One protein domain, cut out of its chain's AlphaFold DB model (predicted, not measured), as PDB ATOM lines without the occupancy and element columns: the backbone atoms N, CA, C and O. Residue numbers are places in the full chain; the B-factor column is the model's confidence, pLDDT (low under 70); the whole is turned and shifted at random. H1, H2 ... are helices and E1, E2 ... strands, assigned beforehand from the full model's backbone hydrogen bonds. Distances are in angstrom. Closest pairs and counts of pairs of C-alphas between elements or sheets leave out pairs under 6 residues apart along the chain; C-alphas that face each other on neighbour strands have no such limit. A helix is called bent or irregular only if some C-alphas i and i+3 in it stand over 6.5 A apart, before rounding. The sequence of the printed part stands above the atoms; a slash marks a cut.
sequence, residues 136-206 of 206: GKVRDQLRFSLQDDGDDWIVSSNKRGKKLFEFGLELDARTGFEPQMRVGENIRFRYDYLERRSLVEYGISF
ATOM      1  N   GLY A 136     202.168 220.971 294.008       70.44
ATOM      2  CA  GLY A 136     202.716 220.658 292.686       70.44
ATOM      3  C   GLY A 136     201.622 220.475 291.630       70.44
ATOM      4  O   GLY A 136     201.709 221.050 290.552       70.44
ATOM      5  N   LYS A 137     200.536 219.765 291.963       74.44
ATOM      6  CA  LYS A 137     199.394 219.582 291.051       74.44
ATOM      7  C   LYS A 137     198.686 220.894 290.717       74.44
ATOM      8  O   LYS A 137     198.325 221.093 289.563       74.44
ATOM      9  N   VAL A 138     198.489 221.776 291.698       72.31
ATOM     10  CA  VAL A 138     197.867 223.094 291.469       72.31
ATOM     11  C   VAL A 138     198.752 223.948 290.565       72.31
ATOM     12  O   VAL A 138     198.267 224.523 289.593       72.31
ATOM     13  N   ARG A 139     200.063 223.973 290.827       73.00
ATOM     14  CA  ARG A 139     201.038 224.671 289.982       73.00
ATOM     15  C   ARG A 139     201.011 224.148 288.545       73.00
ATOM     16  O   ARG A 139     200.935 224.933 287.604       73.00
ATOM     17  N   ASP A 140     201.028 222.830 288.373       71.44
ATOM     18  CA  ASP A 140     201.038 222.201 287.050       71.44
ATOM     19  C   ASP A 140     199.708 222.411 286.296       71.44
ATOM     20  O   ASP A 140     199.705 222.501 285.071       71.44
ATOM     21  N   GLN A 141     198.582 222.552 287.007       77.19
ATOM     22  CA  GLN A 141     197.283 222.907 286.418       77.19
ATOM     23  C   GLN A 141     197.210 224.357 285.934       77.19
ATOM     24  O   GLN A 141     196.487 224.643 284.982       77.19
ATOM     25  N   LEU A 142     197.938 225.267 286.579       76.69
ATOM     26  CA  LEU A 142     197.971 226.688 286.224       76.69
ATOM     27  C   LEU A 142     199.037 227.011 285.168       76.69
ATOM     28  O   LEU A 142     199.180 228.163 284.762       76.69
ATOM     29  N   ARG A 143     199.780 225.998 284.712       82.19
ATOM     30  CA  ARG A 143     200.794 226.126 283.671       82.19
ATOM     31  C   ARG A 143     200.208 225.772 282.310       82.19
ATOM     32  O   ARG A 143     199.810 224.635 282.060       82.19
ATOM     33  N   PHE A 144     200.234 226.732 281.398       87.62
ATOM     34  CA  PHE A 144     199.782 226.564 280.023       87.62
ATOM     35  C   PHE A 144     200.895 226.958 279.070       87.62
ATOM     36  O   PHE A 144     201.530 227.994 279.234       87.62
ATOM     37  N   SER A 145     201.127 226.145 278.048       87.31
ATOM     38  CA  SER A 145     202.113 226.461 277.021       87.31
ATOM     39  C   SER A 145     201.528 226.321 275.630       87.31
ATOM     40  O   SER A 145     200.828 225.352 275.343       87.31
ATOM     41  N   LEU A 146     201.822 227.302 274.783       90.06
ATOM     42  CA  LEU A 146     201.622 227.229 273.347       90.06
ATOM     43  C   LEU A 146     202.856 226.566 272.743       90.06
ATOM     44  O   LEU A 146     203.992 227.014 272.945       90.06
ATOM     45  N   GLN A 147     202.624 225.472 272.040       92.38
ATOM     46  CA  GLN A 147     203.661 224.624 271.488       92.38
ATOM     47  C   GLN A 147     203.424 224.417 270.002       92.38
ATOM     48  O   GLN A 147     202.280 224.334 269.562       92.38
ATOM     49  N   ASP A 148     204.518 224.332 269.266       89.94
ATOM     50  CA  ASP A 148     204.550 223.951 267.863       89.94
ATOM     51  C   ASP A 148     204.832 222.447 267.770       89.94
ATOM     52  O   ASP A 148     205.888 221.989 268.221       89.94
ATOM     53  N   ASP A 149     203.861 221.684 267.263       89.06
ATOM     54  CA  ASP A 149     203.951 220.227 267.080       89.06
ATOM     55  C   ASP A 149     204.491 219.848 265.686       89.06
ATOM     56  O   ASP A 149     204.564 218.673 265.342       89.06
ATOM     57  N   GLY A 150     204.886 220.840 264.876       86.88
ATOM     58  CA  GLY A 150     205.390 220.677 263.511       86.88
ATOM     59  C   GLY A 150     204.324 220.958 262.454       86.88
ATOM     60  O   GLY A 150     204.579 221.737 261.537       86.88
ATOM     61  N   ASP A 151     203.135 220.377 262.615       87.19
ATOM     62  CA  ASP A 151     202.010 220.574 261.687       87.19
ATOM     63  C   ASP A 151     201.003 221.626 262.185       87.19
ATOM     64  O   ASP A 151     200.395 222.327 261.379       87.19
ATOM     65  N   ASP A 152     200.851 221.771 263.507       89.75
ATOM     66  CA  ASP A 152     199.851 222.633 264.146       89.75
ATOM     67  C   ASP A 152     200.380 223.299 265.429       89.75
ATOM     68  O   ASP A 152     201.333 222.846 266.073       89.75
ATOM     69  N   TRP A 153     199.695 224.368 265.855       89.06
ATOM     70  CA  TRP A 153     199.916 225.006 267.154       89.06
ATOM     71  C   TRP A 153     198.933 224.489 268.199       89.06
ATOM     72  O   TRP A 153     197.714 224.580 268.045       89.06
ATOM     73  N   ILE A 154     199.466 223.997 269.314       90.62
ATOM     74  CA  ILE A 154     198.686 223.344 270.363       90.62
ATOM     75  C   ILE A 154     198.908 224.059 271.694       90.62
ATOM     76  O   ILE A 154     200.037 224.292 272.122       90.62
ATOM     77  N   VAL A 155     197.814 224.357 272.399       87.31
ATOM     78  CA  VAL A 155     197.861 224.806 273.796       87.31
ATOM     79  C   VAL A 155     197.760 223.587 274.707       87.31
ATOM     80  O   VAL A 155     196.750 222.881 274.714       87.31
ATOM     81  N   SER A 156     198.805 223.321 275.485       84.62
ATOM     82  CA  SER A 156     198.834 222.212 276.437       84.62
ATOM     83  C   SER A 156     199.647 222.550 277.684       84.62
ATOM     84  O   SER A 156     200.611 223.314 277.631       84.62
ATOM     85  N   SER A 157     199.277 221.956 278.817       81.31
ATOM     86  CA  SER A 157     200.099 221.957 280.033       81.31
ATOM     87  C   SER A 157     201.277 220.976 279.934       81.31
ATOM     88  O   SER A 157     202.320 221.181 280.553       81.31
ATOM     89  N   ASN A 158     201.145 219.936 279.105       82.38
ATOM     90  CA  ASN A 158     202.153 218.892 278.926       82.38
ATOM     91  C   ASN A 158     203.043 219.185 277.718       82.38
ATOM     92  O   ASN A 158     202.565 219.692 276.707       82.38
ATOM     93  N   LYS A 159     204.329 218.823 277.789       81.62
ATOM     94  CA  LYS A 159     205.259 218.952 276.656       81.62
ATOM     95  C   LYS A 159     204.869 217.962 275.547       81.62
ATOM     96  O   LYS A 159     204.924 216.756 275.766       81.62
ATOM     97  N   ARG A 160     204.458 218.486 274.396       84.69
ATOM     98  CA  ARG A 160     204.100 217.761 273.168       84.69
ATOM     99  C   ARG A 160     205.001 218.155 271.996       84.69
ATOM    100  O   ARG A 160     205.477 217.270 271.309       84.69
ATOM    101  N   GLY A 161     205.351 219.437 271.891       84.88
ATOM    102  CA  GLY A 161     206.208 219.975 270.836       84.88
ATOM    103  C   GLY A 161     207.208 221.017 271.340       84.88
ATOM    104  O   GLY A 161     207.551 221.077 272.532       84.88
ATOM    105  N   LYS A 162     207.697 221.860 270.426       87.00
ATOM    106  CA  LYS A 162     208.609 222.962 270.754       87.00
ATOM    107  C   LYS A 162     207.825 224.088 271.421       87.00
ATOM    108  O   LYS A 162     206.878 224.623 270.854       87.00
ATOM    109  N   LYS A 163     208.217 224.469 272.638       87.88
ATOM    110  CA  LYS A 163     207.550 225.544 273.379       87.88
ATOM    111  C   LYS A 163     207.859 226.891 272.739       87.88
ATOM    112  O   LYS A 163     209.010 227.319 272.725       87.88
ATOM    113  N   LEU A 164     206.824 227.555 272.241       86.94
ATOM    114  CA  LEU A 164     206.912 228.932 271.761       86.94
ATOM    115  C   LEU A 164     206.655 229.901 272.906       86.94
ATOM    116  O   LEU A 164     207.341 230.909 273.052       86.94
ATOM    117  N   PHE A 165     205.670 229.570 273.733       88.94
ATOM    118  CA  PHE A 165     205.212 230.436 274.796       88.94
ATOM    119  C   PHE A 165     204.726 229.609 275.981       88.94
ATOM    120  O   PHE A 165     204.087 228.575 275.802       88.94
ATOM    121  N   GLU A 166     204.985 230.060 277.199       87.12
ATOM    122  CA  GLU A 166     204.507 229.413 278.411       87.12
ATOM    123  C   GLU A 166     204.084 230.448 279.451       87.12
ATOM    124  O   GLU A 166     204.892 231.251 279.903       87.12
ATOM    125  N   PHE A 167     202.823 230.390 279.862       86.12
ATOM    126  CA  PHE A 167     202.335 231.048 281.062       86.12
ATOM    127  C   PHE A 167     202.372 230.058 282.218       86.12
ATOM    128  O   PHE A 167     201.926 228.915 282.097       86.12
ATOM    129  N   GLY A 168     202.877 230.502 283.354       83.06
ATOM    130  CA  GLY A 168     202.828 229.737 284.583       83.06
ATOM    131  C   GLY A 168     202.644 230.659 285.766       83.06
ATOM    132  O   GLY A 168     203.065 231.812 285.751       83.06
ATOM    133  N   LEU A 169     202.032 230.126 286.808       78.62
ATOM    134  CA  LEU A 169     202.050 230.734 288.123       78.62
ATOM    135  C   LEU A 169     203.076 229.949 288.938       78.62
ATOM    136  O   LEU A 169     202.907 228.747 289.143       78.62
ATOM    137  N   GLU A 170     204.174 230.588 289.325       68.81
ATOM    138  CA  GLU A 170     205.120 229.991 290.265       68.81
ATOM    139  C   GLU A 170     204.712 230.377 291.677       68.81
ATOM    140  O   GLU A 170     204.286 231.502 291.913       68.81
ATOM    141  N   LEU A 171     204.802 229.444 292.617       63.03
ATOM    142  CA  LEU A 171     204.620 229.775 294.020       63.03
ATOM    143  C   LEU A 171     206.008 229.975 294.623       63.03
ATOM    144  O   LEU A 171     206.705 229.002 294.908       63.03
ATOM    145  N   ASP A 172     206.412 231.225 294.801       59.16
ATOM    146  CA  ASP A 172     207.597 231.564 295.574       59.16
ATOM    147  C   ASP A 172     207.182 231.759 297.041       59.16
ATOM    148  O   ASP A 172     206.213 232.437 297.384       59.16
ATOM    149  N   ALA A 173     207.933 231.133 297.941       52.03
ATOM    150  CA  ALA A 173     207.741 231.232 299.381       52.03
ATOM    151  C   ALA A 173     207.862 232.671 299.916       52.03
ATOM    152  O   ALA A 173     207.378 232.967 301.005       52.03
ATOM    153  N   ARG A 174     208.550 233.557 299.188       50.16
ATOM    154  CA  ARG A 174     208.830 234.933 299.622       50.16
ATOM    155  C   ARG A 174     207.803 235.950 299.134       50.16
ATOM    156  O   ARG A 174     207.513 236.906 299.847       50.16
ATOM    157  N   THR A 175     207.295 235.761 297.926       49.41
ATOM    158  CA  THR A 175     206.437 236.704 297.190       49.41
ATOM    159  C   THR A 175     205.024 236.168 296.977       49.41
ATOM    160  O   THR A 175     204.131 236.931 296.617       49.41
ATOM    161  N   GLY A 176     204.794 234.879 297.244       63.53
ATOM    162  CA  GLY A 176     203.528 234.203 297.009       63.53
ATOM    163  C   GLY A 176     203.415 233.712 295.569       63.53
ATOM    164  O   GLY A 176     204.325 233.089 295.031       63.53
ATOM    165  N   PHE A 177     202.267 233.948 294.945       68.44
ATOM    166  CA  PHE A 177     202.047 233.570 293.555       68.44
ATOM    167  C   PHE A 177     202.691 234.587 292.619       68.44
ATOM    168  O   PHE A 177     202.189 235.695 292.482       68.44
ATOM    169  N   GLU A 178     203.764 234.199 291.943       74.81
ATOM    170  CA  GLU A 178     204.426 234.999 290.921       74.81
ATOM    171  C   GLU A 178     203.953 234.573 289.524       74.81
ATOM    172  O   GLU A 178     204.219 233.444 289.092       74.81
ATOM    173  N   PRO A 179     203.270 235.449 288.767       80.38
ATOM    174  CA  PRO A 179     203.013 235.190 287.369       80.38
ATOM    175  C   PRO A 179     204.340 235.247 286.614       80.38
ATOM    176  O   PRO A 179     205.105 236.215 286.696       80.38
ATOM    177  N   GLN A 180     204.595 234.190 285.855       85.50
ATOM    178  CA  GLN A 180     205.721 234.096 284.949       85.50
ATOM    179  C   GLN A 180     205.248 233.791 283.535       85.50
ATOM    180  O   GLN A 180     204.294 233.048 283.290       85.50
ATOM    181  N   MET A 181     205.967 234.365 282.591       85.94
ATOM    182  CA  MET A 181     205.723 234.231 281.172       85.94
ATOM    183  C   MET A 181     207.055 233.936 280.500       85.94
ATOM    184  O   MET A 181     207.996 234.713 280.611       85.94
ATOM    185  N   ARG A 182     207.172 232.800 279.821       85.00
ATOM    186  CA  ARG A 182     208.379 232.407 279.091       85.00
ATOM    187  C   ARG A 182     208.098 232.440 277.601       85.00
ATOM    188  O   ARG A 182     207.071 231.938 277.154       85.00
ATOM    189  N   VAL A 183     209.019 233.021 276.845       85.38
ATOM    190  CA  VAL A 183     208.988 233.056 275.382       85.38
ATOM    191  C   VAL A 183     210.178 232.247 274.885       85.38
ATOM    192  O   VAL A 183     211.337 232.595 275.127       85.38
ATOM    193  N   GLY A 184     209.882 231.133 274.225       80.44
ATOM    194  CA  GLY A 184     210.866 230.113 273.894       80.44
ATOM    195  C   GLY A 184     211.551 229.552 275.143       80.44
ATOM    196  O   GLY A 184     210.932 229.362 276.192       80.44
ATOM    197  N   GLU A 185     212.848 229.287 275.020       78.12
ATOM    198  CA  GLU A 185     213.667 228.711 276.096       78.12
ATOM    199  C   GLU A 185     214.476 229.768 276.862       78.12
ATOM    200  O   GLU A 185     214.881 229.536 278.000       78.12
ATOM    201  N   ASN A 186     214.655 230.948 276.262       78.75
ATOM    202  CA  ASN A 186     215.694 231.891 276.670       78.75
ATOM    203  C   ASN A 186     215.150 233.170 277.301       78.75
ATOM    204  O   ASN A 186     215.903 233.867 277.967       78.75
ATOM    205  N   ILE A 187     213.879 233.515 277.103       81.81
ATOM    206  CA  ILE A 187     213.329 234.768 277.626       81.81
ATOM    207  C   ILE A 187     212.272 234.440 278.667       81.81
ATOM    208  O   ILE A 187     211.303 233.736 278.380       81.81
ATOM    209  N   ARG A 188     212.443 234.967 279.878       84.56
ATOM    210  CA  ARG A 188     211.465 234.857 280.958       84.56
ATOM    211  C   ARG A 188     211.122 236.240 281.486       84.56
ATOM    212  O   ARG A 188     211.988 236.993 281.908       84.56
ATOM    213  N   PHE A 189     209.836 236.531 281.514       82.88
ATOM    214  CA  PHE A 189     209.247 237.675 282.181       82.88
ATOM    215  C   PHE A 189     208.643 237.194 283.494       82.88
ATOM    216  O   PHE A 189     207.929 236.190 283.526       82.88
ATOM    217  N   ARG A 190     208.940 237.898 284.579       85.19
ATOM    218  CA  ARG A 190     208.440 237.582 285.916       85.19
ATOM    219  C   ARG A 190     208.121 238.869 286.652       85.19
ATOM    220  O   ARG A 190     208.770 239.888 286.422       85.19
ATOM    221  N   TYR A 191     207.124 238.835 287.522       79.25
ATOM    222  CA  TYR A 191     206.820 239.958 288.398       79.25
ATOM    223  C   TYR A 191     207.239 239.634 289.831       79.25
ATOM    224  O   TYR A 191     206.725 238.691 290.426       79.25
ATOM    225  N   ASP A 192     208.172 240.422 290.362       74.00
ATOM    226  CA  ASP A 192     208.617 240.335 291.749       74.00
ATOM    227  C   ASP A 192     207.706 241.222 292.608       74.00
ATOM    228  O   ASP A 192     207.773 242.455 292.553       74.00
ATOM    229  N   TYR A 193     206.827 240.592 293.391       69.12
ATOM    230  CA  TYR A 193     205.879 241.306 294.251       69.12
ATOM    231  C   TYR A 193     206.542 242.021 295.432       69.12
ATOM    232  O   TYR A 193     205.991 243.013 295.917       69.12
ATOM    233  N   LEU A 194     207.708 241.558 295.896       65.81
ATOM    234  CA  LEU A 194     208.407 242.152 297.036       65.81
ATOM    235  C   LEU A 194     209.054 243.468 296.632       65.81
ATOM    236  O   LEU A 194     208.953 244.459 297.353       65.81
ATOM    237  N   GLU A 195     209.702 243.473 295.473       70.94
ATOM    238  CA  GLU A 195     210.358 244.662 294.935       70.94
ATOM    239  C   GLU A 195     209.440 245.491 294.021       70.94
ATOM    240  O   GLU A 195     209.835 246.559 293.556       70.94
ATOM    241  N   ARG A 196     208.201 245.024 293.796       75.19
ATOM    242  CA  ARG A 196     207.177 245.642 292.931       75.19
ATOM    243  C   ARG A 196     207.722 246.001 291.551       75.19
ATOM    244  O   ARG A 196     207.482 247.094 291.034       75.19
ATOM    245  N   ARG A 197     208.490 245.082 290.965       76.50
ATOM    246  CA  ARG A 197     209.178 245.299 289.690       76.50
ATOM    247  C   ARG A 197     208.966 244.138 288.732       76.50
ATOM    248  O   ARG A 197     208.976 242.971 289.117       76.50
ATOM    249  N   SER A 198     208.834 244.475 287.455       82.62
ATOM    250  CA  SER A 198     208.895 243.502 286.370       82.62
ATOM    251  C   SER A 198     210.353 243.176 286.067       82.62
ATOM    252  O   SER A 198     211.163 244.069 285.824       82.62
ATOM    253  N   LEU A 199     210.677 241.891 286.077       81.88
ATOM    254  CA  LEU A 199     211.987 241.355 285.752       81.88
ATOM    255  C   LEU A 199     211.937 240.671 284.389       81.88
ATOM    256  O   LEU A 199     211.006 239.922 284.085       81.88
ATOM    257  N   VAL A 200     212.968 240.919 283.586       84.38
ATOM    258  CA  VAL A 200     213.223 240.186 282.345       84.38
ATOM    259  C   VAL A 200     214.539 239.447 282.513       84.38
ATOM    260  O   VAL A 200     215.594 240.058 282.668       84.38
ATOM    261  N   GLU A 201     214.458 238.125 282.522       81.06
ATOM    262  CA  GLU A 201     215.587 237.215 282.638       81.06
ATOM    263  C   GLU A 201     215.898 236.648 281.249       81.06
ATOM    264  O   GLU A 201     215.024 236.091 280.576       81.06
ATOM    265  N   TYR A 202     217.155 236.784 280.831       81.38
ATOM    266  CA  TYR A 202     217.672 236.180 279.610       81.38
ATOM    267  C   TYR A 202     218.532 234.976 279.992       81.38
ATOM    268  O   TYR A 202     219.614 235.123 280.559       81.38
ATOM    269  N   GLY A 203     218.029 233.778 279.716       69.38
ATOM    270  CA  GLY A 203     218.785 232.539 279.808       69.38
ATOM    271  C   GLY A 203     219.663 232.378 278.574       69.38
ATOM    272  O   GLY A 203     219.160 232.351 277.454       69.38
ATOM    273  N   ILE A 204     220.972 232.268 278.782       60.31
ATOM    274  CA  ILE A 204     221.903 231.798 277.755       60.31
ATOM    275  C   ILE A 204     222.171 230.330 278.080       60.31
ATOM    276  O   ILE A 204     222.758 230.029 279.118       60.31
ATOM    277  N   SER A 205     221.687 229.421 277.239       52.56
ATOM    278  CA  SER A 205     222.040 228.002 277.286       52.56
ATOM    279  C   SER A 205     223.270 227.763 276.404       52.56
ATOM    280  O   SER A 205     223.273 228.143 275.234       52.56
ATOM    281  N   PHE A 206     224.323 227.181 276.984       39.81
ATOM    282  CA  PHE A 206     225.499 226.658 276.273       39.81
ATOM    283  C   PHE A 206     225.440 225.133 276.250       39.81
ATOM    284  O   PHE A 206     225.011 224.561 277.281       39.81
TER     285      PHE A 206
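Overview. This is residues 136 to 206 of the 206 residues of an uncharacterized protein of Proteobacteria bacterium (UniProt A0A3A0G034). Picture a single twisted sheet of six strands, one layer with no second sheet over it, and a short helix, H1, that only grazes it near E3. The long, bent E3 lies in the middle, with E1 and then E2 on one side of it and E4, E5 and E6 on the other. The printed part has 71 residues, with one named helix and six named strands in the order H1, E1, E2, E3, E4, E5, E6; the sheet runs E2, E1, E3, E4, E5, E6, all antiparallel, and the class is mostly strand. It is only just compact, close to loose, with a radius of gyration of the C-alphas of 13.2 A and spans of 42 by 30 by 19 A.

Along the chain. Find C-alpha 136 at (202.716, 220.658, 292.686); from there H1 runs through residues 136 to 141, 8.6 A. Next come E1, residues 144 to 148, 13.3 A, and E2, residues 153 to 156, 9.8 A. At C-alpha 162, (208.609, 222.962, 270.754), begins E3, residues 162 to 172, the longest strand at 26.3 A, which bends by 69 degrees at residue 165. E4, residues 176 to 183, spans 22.3 A, and E5, residues 187 to 192, 15.9 A. E6, residues 197 to 202, spans 16.0 A and ends at C-alpha 202, (217.672, 236.180, 279.610).

Arrangement. Start at H1, which is on the sheet but only grazes it, with its residues 136 to 141; its closest C-alphas to E3 are those of Arg 139 and Leu 169, 6.4 A apart. In H1 every O i to N i+4 pair is within hydrogen-bond range. E1 and E2 form a hairpin at 152 degrees, with N 147 and O 154 at 2.8 A; E2 is an edge strand. E2 and E3 are apart, though they follow each other; look instead to E1 beside E3, antiparallel at 165 degrees, with N 146 and O 165 at 2.8 A. From E3 onward you read a meander, each strand the antiparallel neighbour of the one before: E3, E4, E5, E6. Check N 168 and O 180 at 2.9 A for E3 and E4, N 181 and O 189 at 2.8 A for E4 and E5, and N 190 and O 199 at 2.9 A for E5 and the edge strand E6.

Size, cuts and confidence. The C-alphas farthest apart are those of Asp 151 and Leu 194, 41.9 A. The printed part has no cut, its six links are tight, and Phe 206 is the chain's last residue. The mean pLDDT of the printed part is 78.0; look for values under 70 at residues 170 to 177, 193 to 194 and 203 to 206.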